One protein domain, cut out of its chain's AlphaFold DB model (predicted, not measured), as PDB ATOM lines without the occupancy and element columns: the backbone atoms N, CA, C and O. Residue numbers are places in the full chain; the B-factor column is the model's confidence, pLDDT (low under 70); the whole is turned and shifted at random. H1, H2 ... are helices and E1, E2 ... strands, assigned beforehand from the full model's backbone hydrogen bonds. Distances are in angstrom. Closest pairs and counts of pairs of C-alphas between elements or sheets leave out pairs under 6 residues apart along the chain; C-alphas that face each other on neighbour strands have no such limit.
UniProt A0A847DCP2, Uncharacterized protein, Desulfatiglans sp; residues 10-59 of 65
ATOM      1  N   HIS A  10     -34.162 -58.524 -21.886       84.50
ATOM      2  CA  HIS A  10     -33.853 -58.654 -23.313       84.50
ATOM      3  C   HIS A  10     -33.022 -57.481 -23.856       84.50
ATOM      4  O   HIS A  10     -32.384 -57.616 -24.898       84.50
ATOM      5  N   CYS A  11     -33.021 -56.333 -23.171       86.75
ATOM      6  CA  CYS A  11     -32.401 -55.100 -23.651       86.75
ATOM      7  C   CYS A  11     -30.883 -55.241 -23.860       86.75
ATOM      8  O   CYS A  11     -30.424 -54.895 -24.948       86.75
ATOM      9  N   PRO A  12     -30.107 -55.834 -22.925       85.62
ATOM     10  CA  PRO A  12     -28.684 -56.079 -23.146       85.62
ATOM     11  C   PRO A  12     -28.411 -56.938 -24.385       85.62
ATOM     12  O   PRO A  12     -27.492 -56.649 -25.144       85.62
ATOM     13  N   ILE A  13     -29.231 -57.969 -24.623       89.44
ATOM     14  CA  ILE A  13     -29.070 -58.873 -25.772       89.44
ATOM     15  C   ILE A  13     -29.366 -58.126 -27.079       89.44
ATOM     16  O   ILE A  13     -28.601 -58.225 -28.034       89.44
ATOM     17  N   MET A  14     -30.442 -57.336 -27.118       90.50
ATOM     18  CA  MET A  14     -30.789 -56.518 -28.285       90.50
ATOM     19  C   MET A  14     -29.698 -55.494 -28.621       90.50
ATOM     20  O   MET A  14     -29.358 -55.318 -29.793       90.50
ATOM     21  N   GLU A  15     -29.112 -54.844 -27.613       91.06
ATOM     22  CA  GLU A  15     -28.002 -53.906 -27.809       91.06
ATOM     23  C   GLU A  15     -26.755 -54.607 -28.351       91.06
ATOM     24  O   GLU A  15     -26.160 -54.124 -29.316       91.06
ATOM     25  N   MET A  16     -26.391 -55.764 -27.784       91.19
ATOM     26  CA  MET A  16     -25.271 -56.573 -28.273       91.19
ATOM     27  C   MET A  16     -25.464 -56.959 -29.740       91.19
ATOM     28  O   MET A  16     -24.581 -56.683 -30.548       91.19
ATOM     29  N   MET A  17     -26.625 -57.522 -30.094       92.69
ATOM     30  CA  MET A  17     -26.929 -57.924 -31.472       92.69
ATOM     31  C   MET A  17     -26.897 -56.736 -32.437       92.69
ATOM     32  O   MET A  17     -26.388 -56.851 -33.548       92.69
ATOM     33  N   THR A  18     -27.401 -55.573 -32.015       91.38
ATOM     34  CA  THR A  18     -27.378 -54.359 -32.845       91.38
ATOM     35  C   THR A  18     -25.945 -53.910 -33.133       91.38
ATOM     36  O   THR A  18     -25.609 -53.619 -34.282       91.38
ATOM     37  N   ILE A  19     -25.084 -53.903 -32.111       92.00
ATOM     38  CA  ILE A  19     -23.664 -53.562 -32.264       92.00
ATOM     39  C   ILE A  19     -22.956 -54.584 -33.148       92.00
ATOM     40  O   ILE A  19     -22.174 -54.199 -34.009       92.00
ATOM     41  N   GLU A  20     -23.229 -55.873 -32.973       92.12
ATOM     42  CA  GLU A  20     -22.626 -56.932 -33.787       92.12
ATOM     43  C   GLU A  20     -23.037 -56.839 -35.259       92.12
ATOM     44  O   GLU A  20     -22.202 -57.038 -36.139       92.12
ATOM     45  N   ALA A  21     -24.291 -56.481 -35.537       92.19
ATOM     46  CA  ALA A  21     -24.796 -56.358 -36.899       92.19
ATOM     47  C   ALA A  21     -24.358 -55.061 -37.603       92.19
ATOM     48  O   ALA A  21     -24.211 -55.048 -38.823       92.19
ATOM     49  N   THR A  22     -24.186 -53.958 -36.866       90.00
ATOM     50  CA  THR A  22     -24.038 -52.613 -37.464       90.00
ATOM     51  C   THR A  22     -22.749 -51.884 -37.089       90.00
ATOM     52  O   THR A  22     -22.447 -50.833 -37.654       90.00
ATOM     53  N   GLY A  23     -21.998 -52.395 -36.114       88.88
ATOM     54  CA  GLY A  23     -20.850 -51.717 -35.510       88.88
ATOM     55  C   GLY A  23     -21.219 -50.529 -34.615       88.88
ATOM     56  O   GLY A  23     -20.325 -49.860 -34.098       88.88
ATOM     57  N   LYS A  24     -22.512 -50.235 -34.424       88.06
ATOM     58  CA  LYS A  24     -23.001 -49.073 -33.672       88.06
ATOM     59  C   LYS A  24     -24.088 -49.480 -32.682       88.06
ATOM     60  O   LYS A  24     -24.825 -50.436 -32.901       88.06
ATOM     61  N   MET A  25     -24.189 -48.740 -31.582       89.19
ATOM     62  CA  MET A  25     -25.321 -48.890 -30.673       89.19
ATOM     63  C   MET A  25     -26.535 -48.165 -31.265       89.19
ATOM     64  O   MET A  25     -26.392 -47.102 -31.869       89.19
ATOM     65  N   GLY A  26     -27.713 -48.777 -31.125       87.00
ATOM     66  CA  GLY A  26     -28.993 -48.164 -31.469       87.00
ATOM     67  C   GLY A  26     -29.489 -47.270 -30.332       87.00
ATOM     68  O   GLY A  26     -28.898 -46.234 -30.041       87.00
ATOM     69  N   ALA A  27     -30.566 -47.683 -29.666       88.50
ATOM     70  CA  ALA A  27     -31.030 -47.029 -28.445       88.50
ATOM     71  C   ALA A  27     -30.247 -47.536 -27.224       88.50
ATOM     72  O   ALA A  27     -30.094 -48.746 -27.050       88.50
ATOM     73  N   ALA A  28     -29.800 -46.615 -26.371       88.81
ATOM     74  CA  ALA A  28     -29.188 -46.948 -25.092       88.81
ATOM     75  C   ALA A  28     -30.287 -47.099 -24.033       88.81
ATOM     76  O   ALA A  28     -31.039 -46.157 -23.764       88.81
ATOM     77  N   HIS A  29     -30.399 -48.279 -23.431       88.50
ATOM     78  CA  HIS A  29     -31.422 -48.539 -22.419       88.50
ATOM     79  C   HIS A  29     -30.928 -48.078 -21.053       88.50
ATOM     80  O   HIS A  29     -29.922 -48.581 -20.564       88.50
ATOM     81  N   ILE A  30     -31.613 -47.156 -20.398       85.19
ATOM     82  CA  ILE A  30     -31.267 -46.722 -19.047       85.19
ATOM     83  C   ILE A  30     -31.897 -47.715 -18.069       85.19
ATOM     84  O   ILE A  30     -33.110 -47.930 -18.080       85.19
ATOM     85  N   VAL A  31     -31.062 -48.343 -17.238       76.56
ATOM     86  CA  VAL A  31     -31.536 -49.267 -16.203       76.56
ATOM     87  C   VAL A  31     -32.127 -48.435 -15.070       76.56
ATOM     88  O   VAL A  31     -31.421 -47.652 -14.438       76.56
ATOM     89  N   SER A  32     -33.430 -48.575 -14.855       70.44
ATOM     90  CA  SER A  32     -34.169 -47.897 -13.795       70.44
ATOM     91  C   SER A  32     -34.073 -48.675 -12.479       70.44
ATOM     92  O   SER A  32     -34.179 -49.902 -12.446       70.44
ATOM     93  N   GLU A  33     -33.895 -47.943 -11.379       71.19
ATOM     94  CA  GLU A  33     -33.955 -48.483 -10.020       71.19
ATOM     95  C   GLU A  33     -35.313 -48.143  -9.380       71.19
ATOM     96  O   GLU A  33     -35.774 -47.006  -9.516       71.19
ATOM     97  N   PRO A  34     -35.968 -49.079  -8.663       70.88
ATOM     98  CA  PRO A  34     -35.577 -50.476  -8.471       70.88
ATOM     99  C   PRO A  34     -35.874 -51.338  -9.714       70.88
ATOM    100  O   PRO A  34     -36.987 -51.293 -10.244       70.88
ATOM    101  N   MET A  35     -34.943 -52.224 -10.103       66.00
ATOM    102  CA  MET A  35     -35.063 -53.123 -11.283       66.00
ATOM    103  C   MET A  35     -36.346 -53.981 -11.339       66.00
ATOM    104  O   MET A  35     -36.667 -54.581 -12.363       66.00
ATOM    105  N   LYS A  36     -37.075 -54.090 -10.224       62.66
ATOM    106  CA  LYS A  36     -38.271 -54.929 -10.076       62.66
ATOM    107  C   LYS A  36     -39.565 -54.244 -10.543       62.66
ATOM    108  O   LYS A  36     -40.529 -54.948 -10.825       62.66
ATOM    109  N   PHE A  37     -39.596 -52.909 -10.602       64.38
ATOM    110  CA  PHE A  37     -40.828 -52.130 -10.824       64.38
ATOM    111  C   PHE A  37     -40.633 -50.880 -11.701       64.38
ATOM    112  O   PHE A  37     -41.535 -50.049 -11.778       64.38
ATOM    113  N   GLY A  38     -39.469 -50.720 -12.336       64.56
ATOM    114  CA  GLY A  38     -39.157 -49.554 -13.165       64.56
ATOM    115  C   GLY A  38     -39.727 -49.623 -14.586       64.56
ATOM    116  O   GLY A  38     -39.871 -50.699 -15.162       64.56
ATOM    117  N   GLU A  39     -40.007 -48.454 -15.163       73.44
ATOM    118  CA  GLU A  39     -40.294 -48.289 -16.594       73.44
ATOM    119  C   GLU A  39     -39.003 -48.326 -17.426       73.44
ATOM    120  O   GLU A  39     -37.922 -47.971 -16.936       73.44
ATOM    121  N   CYS A  40     -39.106 -48.743 -18.694       75.38
ATOM    122  CA  CYS A  40     -37.960 -48.795 -19.602       75.38
ATOM    123  C   CYS A  40     -37.719 -47.404 -20.136       75.38
ATOM    124  O   CYS A  40     -38.585 -46.806 -20.773       75.38
ATOM    125  N   HIS A  41     -36.508 -46.928 -19.923       81.62
ATOM    126  CA  HIS A  41     -36.080 -45.648 -20.428       81.62
ATOM    127  C   HIS A  41     -35.124 -45.892 -21.584       81.62
ATOM    128  O   HIS A  41     -34.124 -46.596 -21.449       81.62
ATOM    129  N   PHE A  42     -35.436 -45.301 -22.729       87.88
ATOM    130  CA  PHE A  42     -34.595 -45.360 -23.911       87.88
ATOM    131  C   PHE A  42     -34.037 -43.969 -24.169       87.88
ATOM    132  O   PHE A  42     -34.793 -43.009 -24.318       87.88
ATOM    133  N   ALA A  43     -32.718 -43.868 -24.257       90.38
ATOM    134  CA  ALA A  43     -32.057 -42.689 -24.779       90.38
ATOM    135  C   ALA A  43     -31.704 -42.934 -26.249       90.38
ATOM    136  O   ALA A  43     -30.955 -43.856 -26.582       90.38
ATOM    137  N   ILE A  44     -32.265 -42.104 -27.129       91.75
ATOM    138  CA  ILE A  44     -31.936 -42.090 -28.554       91.75
ATOM    139  C   ILE A  44     -31.036 -40.888 -28.795       91.75
ATOM    140  O   ILE A  44     -31.440 -39.744 -28.596       91.75
ATOM    141  N   TYR A  45     -29.813 -41.163 -29.226       91.12
ATOM    142  CA  TYR A  45     -28.826 -40.141 -29.527       91.12
ATOM    143  C   TYR A  45     -28.864 -39.825 -31.018       91.12
ATOM    144  O   TYR A  45     -29.019 -40.722 -31.849       91.12
ATOM    145  N   LYS A  46     -28.730 -38.541 -31.361       91.50
ATOM    146  CA  LYS A  46     -28.652 -38.118 -32.764       91.50
ATOM    147  C   LYS A  46     -27.318 -38.535 -33.383       91.50
ATOM    148  O   LYS A  46     -27.312 -39.044 -34.500       91.50
ATOM    149  N   ASP A  47     -26.219 -38.332 -32.656       90.56
ATOM    150  CA  ASP A  47     -24.916 -38.903 -32.988       90.56
ATOM    151  C   ASP A  47     -24.661 -40.138 -32.099       90.56
ATOM    152  O   ASP A  47     -24.615 -40.011 -30.875       90.56
ATOM    153  N   PRO A  48     -24.477 -41.341 -32.675       86.50
ATOM    154  CA  PRO A  48     -24.099 -42.534 -31.915       86.50
ATOM    155  C   PRO A  48     -22.806 -42.370 -31.101       86.50
ATOM    156  O   PRO A  48     -22.611 -43.075 -30.114       86.50
ATOM    157  N   ASN A  49     -21.923 -41.444 -31.484       88.69
ATOM    158  CA  ASN A  49     -20.703 -41.145 -30.738       88.69
ATOM    159  C   ASN A  49     -20.969 -40.393 -29.430       88.69
ATOM    160  O   ASN A  49     -20.093 -40.383 -28.565       88.69
ATOM    161  N   ASP A  50     -22.156 -39.820 -29.235       92.88
ATOM    162  CA  ASP A  50     -22.540 -39.177 -27.974       92.88
ATOM    163  C   ASP A  50     -22.939 -40.200 -26.901       92.88
ATOM    164  O   ASP A  50     -22.995 -39.866 -25.718       92.88
ATOM    165  N   ILE A  51     -23.177 -41.461 -27.288       92.81
ATOM    166  CA  ILE A  51     -23.546 -42.525 -26.353       92.81
ATOM    167  C   ILE A  51     -22.396 -42.736 -25.355       92.81
ATOM    168  O   ILE A  51     -21.267 -43.026 -25.774       92.81
ATOM    169  N   PRO A  52     -22.640 -42.622 -24.040       93.19
ATOM    170  CA  PRO A  52     -21.591 -42.786 -23.043       93.19
ATOM    171  C   PRO A  52     -20.961 -44.188 -23.045       93.19
ATOM    172  O   PRO A  52     -21.599 -45.190 -23.382       93.19
ATOM    173  N   GLU A  53     -19.683 -44.277 -22.670       93.31
ATOM    174  CA  GLU A  53     -18.914 -45.527 -22.746       93.31
ATOM    175  C   GLU A  53     -19.471 -46.622 -21.817       93.31
ATOM    176  O   GLU A  53     -19.380 -47.812 -22.138       93.31
ATOM    177  N   GLU A  54     -20.097 -46.253 -20.693       91.69
ATOM    178  CA  GLU A  54     -20.686 -47.209 -19.752       91.69
ATOM    179  C   GLU A  54     -21.747 -48.120 -20.390       91.69
ATOM    180  O   GLU A  54     -21.846 -49.294 -20.020       91.69
ATOM    181  N   TYR A  55     -22.482 -47.630 -21.397       91.69
ATOM    182  CA  TYR A  55     -23.502 -48.416 -22.096       91.69
ATOM    183  C   TYR A  55     -22.894 -49.533 -22.945       91.69
ATOM    184  O   TYR A  55     -23.502 -50.590 -23.080       91.69
ATOM    185  N   TYR A  56     -21.677 -49.350 -23.462       92.12
ATOM    186  CA  TYR A  56     -20.942 -50.403 -24.166       92.12
ATOM    187  C   TYR A  56     -20.309 -51.383 -23.174       92.12
ATOM    188  O   TYR A  56     -20.433 -52.601 -23.325       92.12
ATOM    189  N   LYS A  57     -19.678 -50.861 -22.114       92.56
ATOM    190  CA  LYS A  57     -18.961 -51.670 -21.115       92.56
ATOM    191  C   LYS A  57     -19.869 -52.666 -20.400       92.56
ATOM    192  O   LYS A  57     -19.474 -53.815 -20.214       92.56
ATOM    193  N   ARG A  58     -21.095 -52.268 -20.043       88.25
ATOM    194  CA  ARG A  58     -22.043 -53.144 -19.323       88.25
ATOM    195  C   ARG A  58     -22.427 -54.410 -20.097       88.25
ATOM    196  O   ARG A  58     -22.807 -55.402 -19.488       88.25
ATOM    197  N   ILE A  59     -22.339 -54.365 -21.428       90.00
ATOM    198  CA  ILE A  59     -22.630 -55.487 -22.327       90.00
ATOM    199  C   ILE A  59     -21.350 -56.128 -22.885       90.00
ATOM    200  O   ILE A  59     -21.392 -56.841 -23.885       90.00
TER     201      ILE A  59
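Overview. This is residues 10 to 59 of the 65 residues of an uncharacterized protein of Desulfatiglans sp (UniProt A0A847DCP2). A small strand hairpin, E1 and E2, has the long helix H1 and the short helix H2 near E1, and residues 33 to 38 of its loop stick out. The printed part has 50 residues, in the order H1, E1, E2, H2, and the sheet E1 - E2 is antiparallel. The class is mixed, helices and strands, with 23 residues in named elements, under half. It is compact, with a radius of gyration of the C-alphas of 11.0 A, yet elongated, spanning 32 by 20 by 15 A.

Along the chain. H1, residues 11 to 22, begins at C-alpha 11 (-32.401, -55.100, -23.651) and is 16.3 A long. E1 is residues 28 to 30, and E2 residues 41 to 43. H2, residues 53 to 57, ends at C-alpha 57 (-18.961, -51.670, -21.115).

Arrangement. In the hairpin, N 30 and O 41 are 2.8 A apart, within hydrogen-bond range. The closest C-alphas of H1 and E1, Cys 11 and His 29, are 6.7 A apart; those of E1 and H2, Ala 28 and Tyr 55, 6.6 A. H1 and H2 are near each other, with 6 pairs of C-alphas within 10 A; H1 and E2 are apart. In H1 and H2 every O i to N i+4 pair is within hydrogen-bond range.

Size, cuts and confidence. The C-alphas farthest apart, Gly 23 and Phe 37, are 31.8 A apart. The printed part has no cut and no long link. The pLDDT is under 70 at residues 35 to 38.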